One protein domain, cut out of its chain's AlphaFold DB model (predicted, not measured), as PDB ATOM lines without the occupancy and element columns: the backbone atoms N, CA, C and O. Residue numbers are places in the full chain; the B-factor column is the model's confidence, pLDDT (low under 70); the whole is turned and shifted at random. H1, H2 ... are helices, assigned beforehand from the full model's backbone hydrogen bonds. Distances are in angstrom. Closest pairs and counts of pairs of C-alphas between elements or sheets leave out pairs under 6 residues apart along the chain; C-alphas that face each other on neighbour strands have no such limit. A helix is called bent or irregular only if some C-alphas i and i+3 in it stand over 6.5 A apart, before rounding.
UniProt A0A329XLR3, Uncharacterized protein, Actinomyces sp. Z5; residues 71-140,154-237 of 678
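AT A GLANCE: This is residues 71 to 140 and 154 to 237 of the 678 residues of an uncharacterized protein of Actinomyces sp. Z5 (UniProt A0A329XLR3). Helices H3b and H4 lie side by side, with the hairpin of H1 and H2 over one side. H6 crosses the other side, and H5 packs on H6. The printed part, 154 residues with six named helices, H1 to H6, is all helix and compact, with a radius of gyration of the C-alphas of 14.9 A and spans of 46, 38 and 33 A.

HOW THE PARTS SIT: H3, residues 107 to 138, one helix by its hydrogen bonds, is bent: C-alphas 116 and 119 are 9.4 A apart, and arm H3b begins at 119. H4, residues 154 to 179, touches H3b at a shallow tilt of 9 degrees, opposite ways, closest C-alphas 133 and 163, 5.8 A apart. Every O i to N i+4 pair in H3b and H4 is within hydrogen-bond range.

IN THESE COORDINATES: H1, residues 71 to 86, begins at C-alpha (20.316, 37.823, 45.786); H6, 208 to 217, ends at (20.253, 13.868, 27.954). H2 is 89 to 103, H5 185 to 200.

THE WHOLE: Residues 141 to 153 are not printed; C-alphas 140 and 154 are 13.4 A apart. Residues 220 to 235 are among those with pLDDT under 70.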
ATOM      1  N   ALA A  71      19.670  38.320  44.572       79.06
ATOM      2  CA  ALA A  71      20.316  37.823  45.786       79.06
ATOM      3  C   ALA A  71      19.486  36.716  46.458       79.06
ATOM      4  O   ALA A  71      20.032  35.658  46.765       79.06
ATOM      5  N   ASP A  72      18.173  36.920  46.599       84.00
ATOM      6  CA  ASP A  72      17.251  35.931  47.171       84.00
ATOM      7  C   ASP A  72      17.208  34.642  46.327       84.00
ATOM      8  O   ASP A  72      17.268  33.541  46.877       84.00
ATOM      9  N   SER A  73      17.167  34.773  44.995       85.75
ATOM     10  CA  SER A  73      17.227  33.644  44.051       85.75
ATOM     11  C   SER A  73      18.543  32.861  44.191       85.75
ATOM     12  O   SER A  73      18.542  31.635  44.317       85.75
ATOM     13  N   SER A  74      19.673  33.569  44.290       90.31
ATOM     14  CA  SER A  74      20.998  32.964  44.464       90.31
ATOM     15  C   SER A  74      21.167  32.251  45.813       90.31
ATOM     16  O   SER A  74      21.729  31.157  45.866       90.31
ATOM     17  N   ASP A  75      20.694  32.843  46.911       91.69
ATOM     18  CA  ASP A  75      20.778  32.229  48.241       91.69
ATOM     19  C   ASP A  75      19.869  31.006  48.356       91.69
ATOM     20  O   ASP A  75      20.270  29.988  48.931       91.69
ATOM     21  N   ARG A  76      18.680  31.070  47.746       94.00
ATOM     22  CA  ARG A  76      17.783  29.920  47.655       94.00
ATOM     23  C   ARG A  76      18.413  28.774  46.873       94.00
ATOM     24  O   ARG A  76      18.447  27.662  47.386       94.00
ATOM     25  N   ALA A  77      19.003  29.058  45.716       95.38
ATOM     26  CA  ALA A  77      19.697  28.062  44.906       95.38
ATOM     27  C   ALA A  77      20.813  27.331  45.670       95.38
ATOM     28  O   ALA A  77      20.938  26.112  45.572       95.38
ATOM     29  N   ARG A  78      21.607  28.053  46.474       94.69
ATOM     30  CA  ARG A  78      22.651  27.438  47.313       94.69
ATOM     31  C   ARG A  78      22.066  26.553  48.412       94.69
ATOM     32  O   ARG A  78      22.628  25.499  48.688       94.69
ATOM     33  N   SER A  79      20.968  26.981  49.039       95.62
ATOM     34  CA  SER A  79      20.268  26.171  50.043       95.62
ATOM     35  C   SER A  79      19.713  24.893  49.422       95.62
ATOM     36  O   SER A  79      19.976  23.809  49.927       95.62
ATOM     37  N   ASP A  80      19.015  25.020  48.295       96.94
ATOM     38  CA  ASP A  80      18.402  23.894  47.592       96.94
ATOM     39  C   ASP A  80      19.471  22.908  47.084       96.94
ATOM     40  O   ASP A  80      19.271  21.699  47.144       96.94
ATOM     41  N   ALA A  81      20.639  23.389  46.645       96.44
ATOM     42  CA  ALA A  81      21.769  22.529  46.279       96.44
ATOM     43  C   ALA A  81      22.307  21.721  47.476       96.44
ATOM     44  O   ALA A  81      22.576  20.526  47.357       96.44
ATOM     45  N   GLU A  82      22.453  22.343  48.648       94.19
ATOM     46  CA  GLU A  82      22.874  21.629  49.861       94.19
ATOM     47  C   GLU A  82      21.816  20.629  50.346       94.19
ATOM     48  O   GLU A  82      22.166  19.526  50.783       94.19
ATOM     49  N   ASP A  83      20.533  20.969  50.219       94.62
ATOM     50  CA  ASP A  83      19.430  20.060  50.529       94.62
ATOM     51  C   ASP A  83      19.424  18.866  49.562       94.62
ATOM     52  O   ASP A  83      19.354  17.720  50.009       94.62
ATOM     53  N   ALA A  84      19.612  19.094  48.256       93.81
ATOM     54  CA  ALA A  84      19.656  18.043  47.236       93.81
ATOM     55  C   ALA A  84      20.745  16.989  47.503       93.81
ATOM     56  O   ALA A  84      20.495  15.798  47.321       93.81
ATOM     57  N   LYS A  85      21.926  17.401  47.987       90.88
ATOM     58  CA  LYS A  85      23.037  16.487  48.333       90.88
ATOM     59  C   LYS A  85      22.701  15.523  49.474       90.88
ATOM     60  O   LYS A  85      23.325  14.473  49.595       90.88
ATOM     61  N   ASN A  86      21.757  15.894  50.340       88.69
ATOM     62  CA  ASN A  86      21.457  15.171  51.579       88.69
ATOM     63  C   ASN A  86      20.029  14.601  51.630       88.69
ATOM     64  O   ASN A  86      19.692  13.886  52.580       88.69
ATOM     65  N   ALA A  87      19.193  14.925  50.643       89.31
ATOM     66  CA  ALA A  87      17.776  14.602  50.627       89.31
ATOM     67  C   ALA A  87      17.516  13.093  50.522       89.31
ATOM     68  O   ALA A  87      18.180  12.350  49.794       89.31
ATOM     69  N   LYS A  88      16.482  12.632  51.231       88.69
ATOM     70  CA  LYS A  88      15.899  11.301  50.997       88.69
ATOM     71  C   LYS A  88      15.107  11.285  49.686       88.69
ATOM     72  O   LYS A  88      14.757  12.348  49.195       88.69
ATOM     73  N   PRO A  89      14.731  10.109  49.149       83.94
ATOM     74  CA  PRO A  89      14.066  10.028  47.845       83.94
ATOM     75  C   PRO A  89      12.807  10.903  47.711       83.94
ATOM     76  O   PRO A  89      12.696  11.641  46.739       83.94
ATOM     77  N   ASP A  90      11.900  10.880  48.693       83.88
ATOM     78  CA  ASP A  90      10.670  11.688  48.645       83.88
ATOM     79  C   ASP A  90      10.970  13.193  48.769       83.88
ATOM     80  O   ASP A  90      10.419  13.999  48.026       83.88
ATOM     81  N   GLU A  91      11.899  13.562  49.656       90.38
ATOM     82  CA  GLU A  91      12.354  14.948  49.856       90.38
ATOM     83  C   GLU A  91      13.049  15.484  48.592       90.38
ATOM     84  O   GLU A  91      12.849  16.632  48.205       90.38
ATOM     85  N   LEU A  92      13.829  14.636  47.915       91.75
ATOM     86  CA  LEU A  92      14.506  14.957  46.665       91.75
ATOM     87  C   LEU A  92      13.488  15.192  45.550       91.75
ATOM     88  O   LEU A  92      13.586  16.182  44.830       91.75
ATOM     89  N   LEU A  93      12.499  14.308  45.409       88.81
ATOM     90  CA  LEU A  93      11.473  14.463  44.383       88.81
ATOM     91  C   LEU A  93      10.641  15.733  44.617       88.81
ATOM     92  O   LEU A  93      10.409  16.479  43.667       88.81
ATOM     93  N   GLU A  94      10.260  16.018  45.869       91.62
ATOM     94  CA  GLU A  94       9.583  17.266  46.255       91.62
ATOM     95  C   GLU A  94      10.432  18.507  45.952       91.62
ATOM     96  O   GLU A  94       9.914  19.494  45.427       91.62
ATOM     97  N   LEU A  95      11.736  18.460  46.232       94.00
ATOM     98  CA  LEU A  95      12.656  19.560  45.952       94.00
ATOM     99  C   LEU A  95      12.772  19.842  44.449       94.00
ATOM    100  O   LEU A  95      12.674  21.000  44.034       94.00
ATOM    101  N   ILE A  96      12.962  18.795  43.634       91.94
ATOM    102  CA  ILE A  96      13.113  18.953  42.184       91.94
ATOM    103  C   ILE A  96      11.801  19.426  41.546       91.94
ATOM    104  O   ILE A  96      11.828  20.342  40.730       91.94
ATOM    105  N   HIS A  97      10.654  18.852  41.929       88.94
ATOM    106  CA  HIS A  97       9.335  19.229  41.381       88.94
ATOM    107  C   HIS A  97       8.795  20.552  41.918       88.94
ATOM    108  O   HIS A  97       7.893  21.127  41.314       88.94
ATOM    109  N   GLY A  98       9.304  21.009  43.058       90.88
ATOM    110  CA  GLY A  98       8.980  22.304  43.635       90.88
ATOM    111  C   GLY A  98      10.019  23.345  43.249       90.88
ATOM    112  O   GLY A  98       9.969  23.930  42.171       90.88
ATOM    113  N   SER A  99      10.977  23.571  44.150       91.56
ATOM    114  CA  SER A  99      11.893  24.711  44.074       91.56
ATOM    115  C   SER A  99      12.710  24.732  42.780       91.56
ATOM    116  O   SER A  99      12.783  25.776  42.132       91.56
ATOM    117  N   VAL A 100      13.273  23.592  42.352       92.19
ATOM    118  CA  VAL A 100      14.079  23.553  41.120       92.19
ATOM    119  C   VAL A 100      13.202  23.750  39.886       92.19
ATOM    120  O   VAL A 100      13.554  24.560  39.039       92.19
ATOM    121  N   ALA A 101      12.051  23.080  39.781       87.94
ATOM    122  CA  ALA A 101      11.142  23.238  38.644       87.94
ATOM    123  C   ALA A 101      10.614  24.675  38.498       87.94
ATOM    124  O   ALA A 101      10.561  25.189  37.378       87.94
ATOM    125  N   ASP A 102      10.289  25.338  39.612       88.62
ATOM    126  CA  ASP A 102       9.814  26.727  39.630       88.62
ATOM    127  C   ASP A 102      10.878  27.720  39.124       88.62
ATOM    128  O   ASP A 102      10.533  28.762  38.562       88.62
ATOM    129  N   HIS A 103      12.167  27.386  39.278       89.94
ATOM    130  CA  HIS A 103      13.296  28.263  38.948       89.94
ATOM    131  C   HIS A 103      14.228  27.708  37.857       89.94
ATOM    132  O   HIS A 103      15.259  28.308  37.567       89.94
ATOM    133  N   GLN A 104      13.882  26.601  37.189       82.06
ATOM    134  CA  GLN A 104      14.754  25.938  36.200       82.06
ATOM    135  C   GLN A 104      15.111  26.824  34.989       82.06
ATOM    136  O   GLN A 104      16.071  26.538  34.280       82.06
ATOM    137  N   ASN A 105      14.340  27.892  34.752       81.88
ATOM    138  CA  ASN A 105      14.563  28.887  33.698       81.88
ATOM    139  C   ASN A 105      15.043  30.252  34.243       81.88
ATOM    140  O   ASN A 105      15.146  31.209  33.479       81.88
ATOM    141  N   ASP A 106      15.301  30.372  35.550       86.88
ATOM    142  CA  ASP A 106      15.925  31.554  36.153       86.88
ATOM    143  C   ASP A 106      17.449  31.404  36.066       86.88
ATOM    144  O   ASP A 106      18.044  30.554  36.728       86.88
ATOM    145  N   GLU A 107      18.085  32.243  35.247       91.00
ATOM    146  CA  GLU A 107      19.535  32.248  35.033       91.00
ATOM    147  C   GLU A 107      20.348  32.372  36.329       91.00
ATOM    148  O   GLU A 107      21.399  31.742  36.451       91.00
ATOM    149  N   VAL A 108      19.880  33.172  37.296       91.25
ATOM    150  CA  VAL A 108      20.605  33.424  38.549       91.25
ATOM    151  C   VAL A 108      20.494  32.222  39.477       91.25
ATOM    152  O   VAL A 108      21.505  31.794  40.042       91.25
ATOM    153  N   TYR A 109      19.288  31.665  39.603       95.69
ATOM    154  CA  TYR A 109      19.060  30.445  40.373       95.69
ATOM    155  C   TYR A 109      19.876  29.290  39.790       95.69
ATOM    156  O   TYR A 109      20.664  28.663  40.493       95.69
ATOM    157  N   ALA A 110      19.724  29.042  38.489       95.06
ATOM    158  CA  ALA A 110      20.336  27.921  37.793       95.06
ATOM    159  C   ALA A 110      21.867  27.940  37.897       95.06
ATOM    160  O   ALA A 110      22.472  26.929  38.260       95.06
ATOM    161  N   ALA A 111      22.487  29.097  37.639       96.44
ATOM    162  CA  ALA A 111      23.932  29.272  37.768       96.44
ATOM    163  C   ALA A 111      24.411  29.025  39.205       96.44
ATOM    164  O   ALA A 111      25.347  28.260  39.421       96.44
ATOM    165  N   ALA A 112      23.739  29.621  40.197       97.69
ATOM    166  CA  ALA A 112      24.114  29.462  41.600       97.69
ATOM    167  C   ALA A 112      23.901  28.028  42.116       97.69
ATOM    168  O   ALA A 112      24.710  27.551  42.912       97.69
ATOM    169  N   PHE A 113      22.854  27.339  41.653       98.25
ATOM    170  CA  PHE A 113      22.581  25.939  41.975       98.25
ATOM    171  C   PHE A 113      23.678  25.036  41.399       98.25
ATOM    172  O   PHE A 113      24.287  24.261  42.135       98.25
ATOM    173  N   ALA A 114      23.994  25.190  40.107       97.88
ATOM    174  CA  ALA A 114      25.051  24.427  39.443       97.88
ATOM    175  C   ALA A 114      26.433  24.684  40.070       97.88
ATOM    176  O   ALA A 114      27.178  23.739  40.316       97.88
ATOM    177  N   ASP A 115      26.758  25.934  40.411       98.06
ATOM    178  CA  ASP A 115      28.021  26.279  41.078       98.06
ATOM    179  C   ASP A 115      28.121  25.699  42.497       98.06
ATOM    180  O   ASP A 115      29.199  25.276  42.918       98.06
ATOM    181  N   ALA A 116      27.012  25.665  43.242       97.75
ATOM    182  CA  ALA A 116      26.969  25.087  44.584       97.75
ATOM    183  C   ALA A 116      27.065  23.552  44.566       97.75
ATOM    184  O   ALA A 116      27.695  22.960  45.448       97.75
ATOM    185  N   MET A 117      26.462  22.902  43.568       97.88
ATOM    186  CA  MET A 117      26.576  21.456  43.356       97.88
ATOM    187  C   MET A 117      27.964  21.059  42.841       97.88
ATOM    188  O   MET A 117      28.526  20.061  43.292       97.88
ATOM    189  N   GLY A 118      28.522  21.851  41.925       97.75
ATOM    190  CA  GLY A 118      29.717  21.519  41.158       97.75
ATOM    191  C   GLY A 118      29.477  20.415  40.110       97.75
ATOM    192  O   GLY A 118      28.436  19.753  40.124       97.75
ATOM    193  N   PRO A 119      30.442  20.178  39.198       97.00
ATOM    194  CA  PRO A 119      30.300  19.197  38.118       97.00
ATOM    195  C   PRO A 119      29.983  17.781  38.613       97.00
ATOM    196  O   PRO A 119      29.042  17.158  38.126       97.00
ATOM    197  N   GLU A 120      30.731  17.309  39.614       97.00
ATOM    198  CA  GLU A 120      30.551  15.990  40.231       97.00
ATOM    199  C   GLU A 120      29.172  15.867  40.887       97.00
ATOM    200  O   GLU A 120      28.427  14.943  40.577       97.00
ATOM    201  N   GLY A 121      28.782  16.849  41.710       97.25
ATOM    202  CA  GLY A 121      27.492  16.837  42.395       97.25
ATOM    203  C   GLY A 121      26.303  16.875  41.432       97.25
ATOM    204  O   GLY A 121      25.305  16.200  41.669       97.25
ATOM    205  N   MET A 122      26.400  17.613  40.320       97.81
ATOM    206  CA  MET A 122      25.350  17.627  39.292       97.81
ATOM    207  C   MET A 122      25.202  16.265  38.600       97.81
ATOM    208  O   MET A 122      24.077  15.794  38.404       97.81
ATOM    209  N   ALA A 123      26.316  15.617  38.245       97.31
ATOM    210  CA  ALA A 123      26.301  14.290  37.628       97.31
ATOM    211  C   ALA A 123      25.817  13.206  38.611       97.31
ATOM    212  O   ALA A 123      25.013  12.346  38.244       97.31
ATOM    213  N   GLU A 124      26.242  13.272  39.874       96.38
ATOM    214  CA  GLU A 124      25.801  12.362  40.936       96.38
ATOM    215  C   GLU A 124      24.305  12.517  41.231       96.38
ATOM    216  O   GLU A 124      23.599  11.517  41.393       96.38
ATOM    217  N   LEU A 125      23.787  13.749  41.240       96.38
ATOM    218  CA  LEU A 125      22.360  14.007  41.426       96.38
ATOM    219  C   LEU A 125      21.534  13.403  40.284       96.38
ATOM    220  O   LEU A 125      20.531  12.733  40.536       96.38
ATOM    221  N   ALA A 126      21.989  13.566  39.039       95.44
ATOM    222  CA  ALA A 126      21.368  12.941  37.872       95.44
ATOM    223  C   ALA A 126      21.380  11.405  37.962       95.44
ATOM    224  O   ALA A 126      20.363  10.759  37.703       95.44
ATOM    225  N   TYR A 127      22.499  10.804  38.378       94.25
ATOM    226  CA  TYR A 127      22.563   9.361  38.625       94.25
ATOM    227  C   TYR A 127      21.589   8.934  39.732       94.25
ATOM    228  O   TYR A 127      20.828   7.984  39.555       94.25
ATOM    229  N   THR A 128      21.550   9.668  40.844       93.56
ATOM    230  CA  THR A 128      20.698   9.370  42.003       93.56
ATOM    231  C   THR A 128      19.214   9.393  41.645       93.56
ATOM    232  O   THR A 128      18.497   8.458  42.000       93.56
ATOM    233  N   ILE A 129      18.756  10.403  40.896       92.25
ATOM    234  CA  ILE A 129      17.377  10.496  40.382       92.25
ATOM    235  C   ILE A 129      17.015   9.230  39.592       92.25
ATOM    236  O   ILE A 129      15.979   8.606  39.842       92.25
ATOM    237  N   ASN A 130      17.893   8.794  38.684       89.81
ATOM    238  CA  ASN A 130      17.675   7.574  37.910       89.81
ATOM    239  C   ASN A 130      17.701   6.301  38.773       89.81
ATOM    240  O   ASN A 130      16.870   5.416  38.574       89.81
ATOM    241  N   GLN A 131      18.601   6.199  39.753       88.69
ATOM    242  CA  GLN A 131      18.641   5.036  40.644       88.69
ATOM    243  C   GLN A 131      17.372   4.924  41.490       88.69
ATOM    244  O   GLN A 131      16.840   3.826  41.645       88.69
ATOM    245  N   GLN A 132      16.841   6.041  41.995       88.50
ATOM    246  CA  GLN A 132      15.576   6.031  42.734       88.50
ATOM    247  C   GLN A 132      14.409   5.603  41.846       88.50
ATOM    248  O   GLN A 132      13.610   4.754  42.248       88.50
ATOM    249  N   ARG A 133      14.357   6.097  40.605       86.44
ATOM    250  CA  ARG A 133      13.389   5.642  39.600       86.44
ATOM    251  C   ARG A 133      13.442   4.124  39.398       86.44
ATOM    252  O   ARG A 133      12.406   3.464  39.460       86.44
ATOM    253  N   GLN A 134      14.636   3.565  39.184       82.00
ATOM    254  CA  GLN A 134      14.819   2.126  38.965       82.00
ATOM    255  C   GLN A 134      14.432   1.302  40.200       82.00
ATOM    256  O   GLN A 134      13.687   0.332  40.082       82.00
ATOM    257  N   GLN A 135      14.839   1.723  41.401       80.81
ATOM    258  CA  GLN A 135      14.480   1.038  42.649       80.81
ATOM    259  C   GLN A 135      12.966   1.015  42.897       80.81
ATOM    260  O   GLN A 135      12.435   0.019  43.392       80.81
ATOM    261  N   GLN A 136      12.256   2.090  42.555       72.94
ATOM    262  CA  GLN A 136      10.794   2.135  42.650       72.94
ATOM    263  C   GLN A 136      10.123   1.234  41.605       72.94
ATOM    264  O   GLN A 136       9.061   0.679  41.877       72.94
ATOM    265  N   ALA A 137      10.749   1.030  40.439       65.94
ATOM    266  CA  ALA A 137      10.279   0.074  39.438       65.94
ATOM    267  C   ALA A 137      10.505  -1.393  39.861       65.94
ATOM    268  O   ALA A 137       9.669  -2.249  39.570       65.94
ATOM    269  N   GLU A 138      11.599  -1.696  40.564       63.81
ATOM    270  CA  GLU A 138      11.951  -3.063  40.984       63.81
ATOM    271  C   GLU A 138      11.221  -3.542  42.251       63.81
ATOM    272  O   GLU A 138      10.930  -4.730  42.381       63.81
ATOM    273  N   ASN A 139      10.883  -2.643  43.184       62.50
ATOM    274  CA  ASN A 139      10.246  -2.988  44.471       62.50
ATOM    275  C   ASN A 139       8.717  -3.169  44.399       62.50
ATOM    276  O   ASN A 139       8.009  -3.093  45.407       62.50
ATOM    277  N   LEU A 140       8.201  -3.431  43.205       56.56
ATOM    278  CA  LEU A 140       6.783  -3.611  42.951       56.56
ATOM    279  C   LEU A 140       6.336  -5.061  43.219       56.56
ATOM    280  O   LEU A 140       6.981  -6.003  42.748       56.56
ATOM    281  N   THR A 154      -1.763   3.021  36.675       65.25
ATOM    282  CA  THR A 154      -1.815   4.487  36.684       65.25
ATOM    283  C   THR A 154      -0.868   5.098  37.720       65.25
ATOM    284  O   THR A 154      -0.163   6.046  37.389       65.25
ATOM    285  N   ARG A 155      -0.783   4.551  38.943       65.50
ATOM    286  CA  ARG A 155       0.168   5.022  39.969       65.50
ATOM    287  C   ARG A 155       1.618   4.758  39.569       65.50
ATOM    288  O   ARG A 155       2.454   5.631  39.760       65.50
ATOM    289  N   TRP A 156       1.915   3.600  38.971       67.69
ATOM    290  CA  TRP A 156       3.252   3.311  38.441       67.69
ATOM    291  C   TRP A 156       3.661   4.309  37.359       67.69
ATOM    292  O   TRP A 156       4.722   4.919  37.460       67.69
ATOM    293  N   GLN A 157       2.790   4.525  36.368       70.31
ATOM    294  CA  GLN A 157       3.031   5.497  35.301       70.31
ATOM    295  C   GLN A 157       3.227   6.905  35.864       70.31
ATOM    296  O   GLN A 157       4.118   7.612  35.413       70.31
ATOM    297  N   GLN A 158       2.442   7.305  36.869       73.88
ATOM    298  CA  GLN A 158       2.584   8.606  37.527       73.88
ATOM    299  C   GLN A 158       3.927   8.752  38.251       73.88
ATOM    300  O   GLN A 158       4.572   9.787  38.111       73.88
ATOM    301  N   THR A 159       4.369   7.730  38.988       74.81
ATOM    302  CA  THR A 159       5.660   7.759  39.693       74.81
ATOM    303  C   THR A 159       6.840   7.726  38.721       74.81
ATOM    304  O   THR A 159       7.758   8.530  38.868       74.81
ATOM    305  N   ASP A 160       6.822   6.853  37.709       78.12
ATOM    306  CA  ASP A 160       7.872   6.797  36.677       78.12
ATOM    307  C   ASP A 160       7.975   8.133  35.931       78.12
ATOM    308  O   ASP A 160       9.061   8.693  35.776       78.12
ATOM    309  N   TYR A 161       6.822   8.696  35.567       78.31
ATOM    310  CA  TYR A 161       6.727  10.004  34.942       78.31
ATOM    311  C   TYR A 161       7.264  11.124  35.845       78.31
ATOM    312  O   TYR A 161       7.960  12.012  35.358       78.31
ATOM    313  N   ALA A 162       7.005  11.080  37.155       83.25
ATOM    314  CA  ALA A 162       7.533  12.070  38.088       83.25
ATOM    315  C   ALA A 162       9.069  12.045  38.133       83.25
ATOM    316  O   ALA A 162       9.706  13.092  38.028       83.25
ATOM    317  N   TRP A 163       9.692  10.869  38.211       88.12
ATOM    318  CA  TRP A 163      11.155  10.775  38.201       88.12
ATOM    319  C   TRP A 163      11.773  11.163  36.853       88.12
ATOM    320  O   TRP A 163      12.811  11.823  36.822       88.12
ATOM    321  N   LEU A 164      11.126  10.821  35.736       85.25
ATOM    322  CA  LEU A 164      11.532  11.310  34.415       85.25
ATOM    323  C   LEU A 164      11.429  12.842  34.335       85.25
ATOM    324  O   LEU A 164      12.369  13.510  33.915       85.25
ATOM    325  N   SER A 165      10.330  13.422  34.809       84.19
ATOM    326  CA  SER A 165      10.175  14.877  34.879       84.19
ATOM    327  C   SER A 165      11.255  15.517  35.757       84.19
ATOM    328  O   SER A 165      11.786  16.556  35.387       84.19
ATOM    329  N   ALA A 166      11.639  14.887  36.872       90.56
ATOM    330  CA  ALA A 166      12.727  15.378  37.717       90.56
ATOM    331  C   ALA A 166      14.076  15.372  36.976       90.56
ATOM    332  O   ALA A 166      14.831  16.342  37.042       90.56
ATOM    333  N   GLN A 167      14.354  14.310  36.212       91.31
ATOM    334  CA  GLN A 167      15.547  14.215  35.369       91.31
ATOM    335  C   GLN A 167      15.580  15.311  34.292       91.31
ATOM    336  O   GLN A 167      16.624  15.920  34.056       91.31
ATOM    337  N   ALA A 168      14.440  15.573  33.643       86.50
ATOM    338  CA  ALA A 168      14.290  16.668  32.686       86.50
ATOM    339  C   ALA A 168      14.536  18.026  33.351       86.50
ATOM    340  O   ALA A 168      15.362  18.792  32.865       86.50
ATOM    341  N   THR A 169      13.899  18.293  34.494       89.69
ATOM    342  CA  THR A 169      14.048  19.550  35.240       89.69
ATOM    343  C   THR A 169      15.489  19.829  35.645       89.69
ATOM    344  O   THR A 169      15.966  20.946  35.454       89.69
ATOM    345  N   LEU A 170      16.217  18.824  36.140       94.94
ATOM    346  CA  LEU A 170      17.634  18.990  36.471       94.94
ATOM    347  C   LEU A 170      18.465  19.346  35.229       94.94
ATOM    348  O   LEU A 170      19.285  20.261  35.270       94.94
ATOM    349  N   SER A 171      18.231  18.642  34.120       93.00
ATOM    350  CA  SER A 171      18.909  18.898  32.848       93.00
ATOM    351  C   SER A 171      18.594  20.299  32.302       93.00
ATOM    352  O   SER A 171      19.504  21.000  31.868       93.00
ATOM    353  N   ILE A 172      17.334  20.744  32.382       87.50
ATOM    354  CA  ILE A 172      16.891  22.092  31.987       87.50
ATOM    355  C   ILE A 172      17.560  23.154  32.850       87.50
ATOM    356  O   ILE A 172      18.170  24.069  32.306       87.50
ATOM    357  N   CYS A 173      17.523  22.994  34.175       93.25
ATOM    358  CA  CYS A 173      18.205  23.892  35.100       93.25
ATOM    359  C   CYS A 173      19.698  24.002  34.761       93.25
ATOM    360  O   CYS A 173      20.252  25.098  34.738       93.25
ATOM    361  N   PHE A 174      20.360  22.889  34.438       96.94
ATOM    362  CA  PHE A 174      21.773  22.920  34.068       96.94
ATOM    363  C   PHE A 174      22.021  23.580  32.701       96.94
ATOM    364  O   PHE A 174      22.945  24.383  32.564       96.94
ATOM    365  N   GLY A 175      21.167  23.323  31.706       90.81
ATOM    366  CA  GLY A 175      21.202  24.017  30.416       90.81
ATOM    367  C   GLY A 175      21.075  25.535  30.577       90.81
ATOM    368  O   GLY A 175      21.919  26.284  30.073       90.81
ATOM    369  N   THR A 176      20.108  25.987  31.382       89.12
ATOM    370  CA  THR A 176      19.921  27.400  31.749       89.12
ATOM    371  C   THR A 176      21.165  27.981  32.421       89.12
ATOM    372  O   THR A 176      21.599  29.070  32.051       89.12
ATOM    373  N   ALA A 177      21.791  27.253  33.354       95.06
ATOM    374  CA  ALA A 177      23.033  27.688  34.002       95.06
ATOM    375  C   ALA A 177      24.143  27.945  32.972       95.06
ATOM    376  O   ALA A 177      24.790  28.996  32.992       95.06
ATOM    377  N   THR A 178      24.304  27.019  32.020       95.06
ATOM    378  CA  THR A 178      25.345  27.105  30.983       95.06
ATOM    379  C   THR A 178      25.129  28.256  30.012       95.06
ATOM    380  O   THR A 178      26.098  28.767  29.464       95.06
ATOM    381  N   SER A 179      23.888  28.703  29.833       89.31
ATOM    382  CA  SER A 179      23.543  29.861  29.000       89.31
ATOM    383  C   SER A 179      23.429  31.165  29.796       89.31
ATOM    384  O   SER A 179      23.199  32.217  29.203       89.31
ATOM    385  N   SER A 180      23.593  31.115  31.122       91.12
ATOM    386  CA  SER A 180      23.362  32.263  31.993       91.12
ATOM    387  C   SER A 180      24.344  33.403  31.741       91.12
ATOM    388  O   SER A 180      25.543  33.210  31.505       91.12
ATOM    389  N   SER A 181      23.848  34.623  31.912       89.69
ATOM    390  CA  SER A 181      24.682  35.827  31.951       89.69
ATOM    391  C   SER A 181      25.625  35.882  33.165       89.69
ATOM    392  O   SER A 181      26.614  36.619  33.142       89.69
ATOM    393  N   ALA A 182      25.364  35.087  34.210       89.19
ATOM    394  CA  ALA A 182      26.220  34.966  35.390       89.19
ATOM    395  C   ALA A 182      27.528  34.210  35.095       89.19
ATOM    396  O   ALA A 182      28.565  34.494  35.701       89.19
ATOM    397  N   TRP A 183      27.503  33.269  34.150       94.38
ATOM    398  CA  TRP A 183      28.662  32.469  33.779       94.38
ATOM    399  C   TRP A 183      29.483  33.128  32.665       94.38
ATOM    400  O   TRP A 183      29.138  33.130  31.478       94.38
ATOM    401  N   THR A 184      30.649  33.656  33.048       95.25
ATOM    402  CA  THR A 184      31.639  34.152  32.077       95.25
ATOM    403  C   THR A 184      32.086  33.032  31.125       95.25
ATOM    404  O   THR A 184      32.065  31.867  31.524       95.25
ATOM    405  N   PRO A 185      32.555  33.346  29.900       94.50
ATOM    406  CA  PRO A 185      33.086  32.329  28.989       94.50
ATOM    407  C   PRO A 185      34.162  31.444  29.635       94.50
ATOM    408  O   PRO A 185      34.120  30.232  29.495       94.50
ATOM    409  N   HIS A 186      35.063  32.035  30.426       95.75
ATOM    410  CA  HIS A 186      36.093  31.281  31.143       95.75
ATOM    411  C   HIS A 186      35.497  30.312  32.168       95.75
ATOM    412  O   HIS A 186      35.895  29.158  32.209       95.75
ATOM    413  N   HIS A 187      34.513  30.757  32.957       96.69
ATOM    414  CA  HIS A 187      33.840  29.884  33.924       96.69
ATOM    415  C   HIS A 187      33.124  28.717  33.237       96.69
ATOM    416  O   HIS A 187      33.168  27.597  33.737       96.69
ATOM    417  N   ARG A 188      32.514  28.957  32.068       96.31
ATOM    418  CA  ARG A 188      31.872  27.910  31.257       96.31
ATOM    419  C   ARG A 188      32.866  26.855  30.798       96.31
ATOM    420  O   ARG A 188      32.616  25.674  31.025       96.31
ATOM    421  N   SER A 189      33.989  27.277  30.221       96.00
ATOM    422  CA  SER A 189      35.049  26.363  29.786       96.00
ATOM    423  C   SER A 189      35.666  25.601  30.962       96.00
ATOM    424  O   SER A 189      35.821  24.385  30.885       96.00
ATOM    425  N   ASP A 190      35.924  26.267  32.093       97.31
ATOM    426  CA  ASP A 190      36.451  25.621  33.305       97.31
ATOM    427  C   ASP A 190      35.472  24.583  33.880       97.31
ATOM    428  O   ASP A 190      35.885  23.549  34.414       97.31
ATOM    429  N   TYR A 191      34.165  24.854  33.817       98.25
ATOM    430  CA  TYR A 191      33.141  23.901  34.245       98.25
ATOM    431  C   TYR A 191      33.070  22.711  33.281       98.25
ATOM    432  O   TYR A 191      33.012  21.569  33.740       98.25
ATOM    433  N   ALA A 192      33.111  22.960  31.966       97.94
ATOM    434  CA  ALA A 192      33.139  21.919  30.938       97.94
ATOM    435  C   ALA A 192      34.355  20.998  31.103       97.94
ATOM    436  O   ALA A 192      34.196  19.780  31.129       97.94
ATOM    437  N   GLU A 193      35.551  21.556  31.306       96.75
ATOM    438  CA  GLU A 193      36.779  20.788  31.542       96.75
ATOM    439  C   GLU A 193      36.622  19.854  32.749       96.75
ATOM    440  O   GLU A 193      36.811  18.641  32.632       96.75
ATOM    441  N   LYS A 194      36.178  20.383  33.897       97.38
ATOM    442  CA  LYS A 194      35.965  19.575  35.109       97.38
ATOM    443  C   LYS A 194      34.888  18.508  34.927       97.38
ATOM    444  O   LYS A 194      35.044  17.403  35.436       97.38
ATOM    445  N   LEU A 195      33.804  18.826  34.217       98.00
ATOM    446  CA  LEU A 195      32.737  17.868  33.934       98.00
ATOM    447  C   LEU A 195      33.220  16.756  32.989       98.00
ATOM    448  O   LEU A 195      32.901  15.593  33.218       98.00
ATOM    449  N   SER A 196      34.027  17.086  31.976       97.25
ATOM    450  CA  SER A 196      34.661  16.091  31.098       97.25
ATOM    451  C   SER A 196      35.629  15.184  31.864       97.25
ATOM    452  O   SER A 196      35.660  13.980  31.621       97.25
ATOM    453  N   GLY A 197      36.310  15.727  32.882       96.56
ATOM    454  CA  GLY A 197      37.155  14.967  33.800       96.56
ATOM    455  C   GLY A 197      36.436  13.782  34.449       96.56
ATOM    456  O   GLY A 197      37.052  12.746  34.656       96.56
ATOM    457  N   LEU A 198      35.120  13.867  34.674       96.50
ATOM    458  CA  LEU A 198      34.339  12.774  35.267       96.50
ATOM    459  C   LEU A 198      34.317  11.491  34.416       96.50
ATOM    460  O   LEU A 198      34.080  10.406  34.945       96.50
ATOM    461  N   VAL A 199      34.544  11.612  33.104       95.00
ATOM    462  CA  VAL A 199      34.474  10.503  32.134       95.00
ATOM    463  C   VAL A 199      35.811  10.202  31.454       95.00
ATOM    464  O   VAL A 199      35.912   9.228  30.708       95.00
ATOM    465  N   THR A 200      36.833  11.018  31.724       93.88
ATOM    466  CA  THR A 200      38.198  10.880  31.190       93.88
ATOM    467  C   THR A 200      39.256  10.637  32.271       93.88
ATOM    468  O   THR A 200      40.438  10.582  31.956       93.88
ATOM    469  N   ASP A 201      38.876  10.568  33.545       89.62
ATOM    470  CA  ASP A 201      39.789  10.320  34.664       89.62
ATOM    471  C   ASP A 201      39.505   8.944  35.295       89.62
ATOM    472  O   ASP A 201      38.356   8.585  35.584       89.62
ATOM    473  N   GLU A 202      40.562   8.155  35.494       82.44
ATOM    474  CA  GLU A 202      40.493   6.786  36.015       82.44
ATOM    475  C   GLU A 202      40.093   6.723  37.501       82.44
ATOM    476  O   GLU A 202      39.553   5.696  37.952       82.44
ATOM    477  N   ASP A 203      40.342   7.815  38.237       87.31
ATOM    478  CA  ASP A 203      40.131   7.945  39.685       87.31
ATOM    479  C   ASP A 203      38.669   8.248  40.060       87.31
ATOM    480  O   ASP A 203      38.297   8.219  41.238       87.31
ATOM    481  N   GLN A 204      37.815   8.502  39.066       90.25
ATOM    482  CA  GLN A 204      36.411   8.838  39.278       90.25
ATOM    483  C   GLN A 204      35.577   7.610  39.681       90.25
ATOM    484  O   GLN A 204      35.882   6.472  39.289       90.25
ATOM    485  N   PRO A 205      34.494   7.801  40.465       89.69
ATOM    486  CA  PRO A 205      33.560   6.726  40.765       89.69
ATOM    487  C   PRO A 205      33.034   6.076  39.486       89.69
ATOM    488  O   PRO A 205      32.676   6.759  38.532       89.69
ATOM    489  N   TYR A 206      32.937   4.744  39.489       88.62
ATOM    490  CA  TYR A 206      32.639   3.986  38.273       88.62
ATOM    491  C   TYR A 206      31.327   4.412  37.590       88.62
ATOM    492  O   TYR A 206      31.204   4.266  36.389       88.62
ATOM    493  N   TYR A 207      30.339   4.918  38.330       90.00
ATOM    494  CA  TYR A 207      29.028   5.299  37.798       90.00
ATOM    495  C   TYR A 207      28.984   6.719  37.204       90.00
ATOM    496  O   TYR A 207      27.947   7.115  36.669       90.00
ATOM    497  N   MET A 208      30.068   7.499  37.277       94.88
ATOM    498  CA  MET A 208      30.078   8.886  36.793       94.88
ATOM    499  C   MET A 208      29.688   9.047  35.312       94.88
ATOM    500  O   MET A 208      28.913   9.960  35.024       94.88
ATOM    501  N   PRO A 209      30.080   8.160  34.374       95.19
ATOM    502  CA  PRO A 209      29.637   8.234  32.984       95.19
ATOM    503  C   PRO A 209      28.118   8.108  32.819       95.19
ATOM    504  O   PRO A 209      27.529   8.794  31.984       95.19
ATOM    505  N   LEU A 210      27.458   7.306  33.665       93.94
ATOM    506  CA  LEU A 210      25.995   7.199  33.675       93.94
ATOM    507  C   LEU A 210      25.361   8.527  34.104       93.94
ATOM    508  O   LEU A 210      24.461   9.029  33.428       93.94
ATOM    509  N   GLY A 211      25.845   9.104  35.210       95.44
ATOM    510  CA  GLY A 211      25.380  10.391  35.735       95.44
ATOM    511  C   GLY A 211      25.604  11.546  34.759       95.44
ATOM    512  O   GLY A 211      24.684  12.319  34.496       95.44
ATOM    513  N   PHE A 212      26.789  11.598  34.148       97.38
ATOM    514  CA  PHE A 212      27.151  12.543  33.091       97.38
ATOM    515  C   PHE A 212      26.156  12.484  31.923       97.38
ATOM    516  O   PHE A 212      25.561  13.497  31.548       97.38
ATOM    517  N   ASN A 213      25.900  11.285  31.392       94.88
ATOM    518  CA  ASN A 213      24.968  11.112  30.281       94.88
ATOM    519  C   ASN A 213      23.525  11.450  30.667       94.88
ATOM    520  O   ASN A 213      22.812  12.065  29.876       94.88
ATOM    521  N   LEU A 214      23.080  11.064  31.866       93.25
ATOM    522  CA  LEU A 214      21.753  11.391  32.402       93.25
ATOM    523  C   LEU A 214      21.541  12.899  32.561       93.25
ATOM    524  O   LEU A 214      20.461  13.401  32.237       93.25
ATOM    525  N   LEU A 215      22.566  13.618  33.014       95.75
ATOM    526  CA  LEU A 215      22.533  15.068  33.170       95.75
ATOM    527  C   LEU A 215      22.357  15.779  31.819       95.75
ATOM    528  O   LEU A 215      21.501  16.656  31.690       95.75
ATOM    529  N   LEU A 216      23.126  15.376  30.802       93.50
ATOM    530  CA  LEU A 216      23.079  16.001  29.476       93.50
ATOM    531  C   LEU A 216      21.831  15.607  28.675       93.50
ATOM    532  O   LEU A 216      21.218  16.453  28.025       93.50
ATOM    533  N   LYS A 217      21.410  14.336  28.733       84.94
ATOM    534  CA  LYS A 217      20.253  13.868  27.954       84.94
ATOM    535  C   LYS A 217      18.916  14.290  28.573       84.94
ATOM    536  O   LYS A 217      17.982  14.581  27.828       84.94
ATOM    537  N   GLY A 218      18.813  14.366  29.903       85.31
ATOM    538  CA  GLY A 218      17.533  14.530  30.600       85.31
ATOM    539  C   GLY A 218      16.704  13.239  30.580       85.31
ATOM    540  O   GLY A 218      17.257  12.141  30.647       85.31
ATOM    541  N   ALA A 219      15.374  13.346  30.504       74.31
ATOM    542  CA  ALA A 219      14.490  12.171  30.478       74.31
ATOM    543  C   ALA A 219      14.214  11.599  29.081       74.31
ATOM    544  O   ALA A 219      13.883  10.421  28.964       74.31
ATOM    545  N   ASN A 220      14.359  12.403  28.031       66.12
ATOM    546  CA  ASN A 220      14.180  11.988  26.645       66.12
ATOM    547  C   ASN A 220      15.505  12.129  25.890       66.12
ATOM    548  O   ASN A 220      16.314  12.996  26.201       66.12
ATOM    549  N   ARG A 221      15.729  11.293  24.882       60.16
ATOM    550  CA  ARG A 221      16.887  11.331  23.983       60.16
ATOM    551  C   ARG A 221      16.565  11.930  22.602       60.16
ATOM    552  O   ARG A 221      17.459  12.067  21.775       60.16
ATOM    553  N   SER A 222      15.314  12.349  22.372       54.66
ATOM    554  CA  SER A 222      14.886  13.035  21.144       54.66
ATOM    555  C   SER A 222      15.662  14.337  20.902       54.66
ATOM    556  O   SER A 222      15.905  15.102  21.848       54.66
ATOM    557  N   ALA A 223      16.003  14.580  19.630       46.81
ATOM    558  CA  ALA A 223      16.640  15.802  19.136       46.81
ATOM    559  C   ALA A 223      15.709  17.020  19.191       46.81
ATOM    560  O   ALA A 223      16.169  18.152  19.280       46.81
ATOM    561  N   THR A 224      14.392  16.799  19.161       46.66
ATOM    562  CA  THR A 224      13.403  17.879  19.168       46.66
ATOM    563  C   THR A 224      12.694  17.965  20.515       46.66
ATOM    564  O   THR A 224      12.399  16.959  21.164       46.66
ATOM    565  N   ASN A 225      12.321  19.183  20.911       43.06
ATOM    566  CA  ASN A 225      11.390  19.420  22.023       43.06
ATOM    567  C   ASN A 225       9.929  19.074  21.649       43.06
ATOM    568  O   ASN A 225       8.997  19.452  22.355       43.06
ATOM    569  N   ILE A 226       9.715  18.392  20.518       36.84
ATOM    570  CA  ILE A 226       8.423  18.248  19.844       36.84
ATOM    571  C   ILE A 226       8.019  16.778  19.850       36.84
ATOM    572  O   ILE A 226       7.950  16.112  18.827       36.84
ATOM    573  N   LEU A 227       7.727  16.260  21.036       33.53
ATOM    574  CA  LEU A 227       6.799  15.141  21.152       33.53
ATOM    575  C   LEU A 227       5.604  15.648  21.951       33.53
ATOM    576  O   LEU A 227       5.597  15.684  23.180       33.53
ATOM    577  N   THR A 228       4.610  16.138  21.214       30.98
ATOM    578  CA  THR A 228       3.335  16.607  21.750       30.98
ATOM    579  C   THR A 228       2.554  15.424  22.315       30.98
ATOM    580  O   THR A 228       2.143  14.538  21.570       30.98
ATOM    581  N   GLY A 229       2.338  15.415  23.633       32.62
ATOM    582  CA  GLY A 229       1.444  14.460  24.300       32.62
ATOM    583  C   GLY A 229       1.760  14.181  25.772       32.62
ATOM    584  O   GLY A 229       0.863  13.788  26.512       32.62
ATOM    585  N   ALA A 230       2.990  14.437  26.222       32.66
ATOM    586  CA  ALA A 230       3.375  14.359  27.630       32.66
ATOM    587  C   ALA A 230       3.970  15.705  28.089       32.66
ATOM    588  O   ALA A 230       4.646  16.356  27.288       32.66
ATOM    589  N   PRO A 231       3.730  16.154  29.337       35.34
ATOM    590  CA  PRO A 231       4.377  17.357  29.856       35.34
ATOM    591  C   PRO A 231       5.910  17.206  29.771       35.34
ATOM    592  O   PRO A 231       6.417  16.085  29.791       35.34
ATOM    593  N   ALA A 232       6.627  18.316  29.604       50.66
ATOM    594  CA  ALA A 232       8.057  18.412  29.292       50.66
ATOM    595  C   ALA A 232       8.951  17.287  29.875       50.66
ATOM    596  O   ALA A 232       9.342  17.322  31.036       50.66
ATOM    597  N   THR A 233       9.303  16.299  29.043       51.56
ATOM    598  CA  THR A 233      10.269  15.224  29.357       51.56
ATOM    599  C   THR A 233      11.616  15.394  28.645       51.56
ATOM    600  O   THR A 233      12.510  14.565  28.810       51.56
ATOM    601  N   ALA A 234      11.788  16.443  27.836       61.56
ATOM    602  CA  ALA A 234      13.051  16.736  27.162       61.56
ATOM    603  C   ALA A 234      14.104  17.289  28.142       61.56
ATOM    604  O   ALA A 234      13.757  17.901  29.149       61.56
ATOM    605  N   GLY A 235      15.388  17.043  27.867       68.69
ATOM    606  CA  GLY A 235      16.487  17.653  28.621       68.69
ATOM    607  C   GLY A 235      16.721  19.121  28.255       68.69
ATOM    608  O   GLY A 235      16.050  19.674  27.383       68.69
ATOM    609  N   GLY A 236      17.690  19.740  28.926       77.31
ATOM    610  CA  GLY A 236      18.016  21.151  28.750       77.31
ATOM    611  C   GLY A 236      18.615  21.497  27.391       77.31
ATOM    612  O   GLY A 236      19.164  20.653  26.683       77.31
ATOM    613  N   VAL A 237      18.515  22.782  27.057       84.62
ATOM    614  CA  VAL A 237      19.214  23.406  25.936       84.62
ATOM    615  C   VAL A 237      20.467  24.070  26.502       84.62
ATOM    616  O   VAL A 237      20.376  24.999  27.304       84.62
TER     617      VAL A 237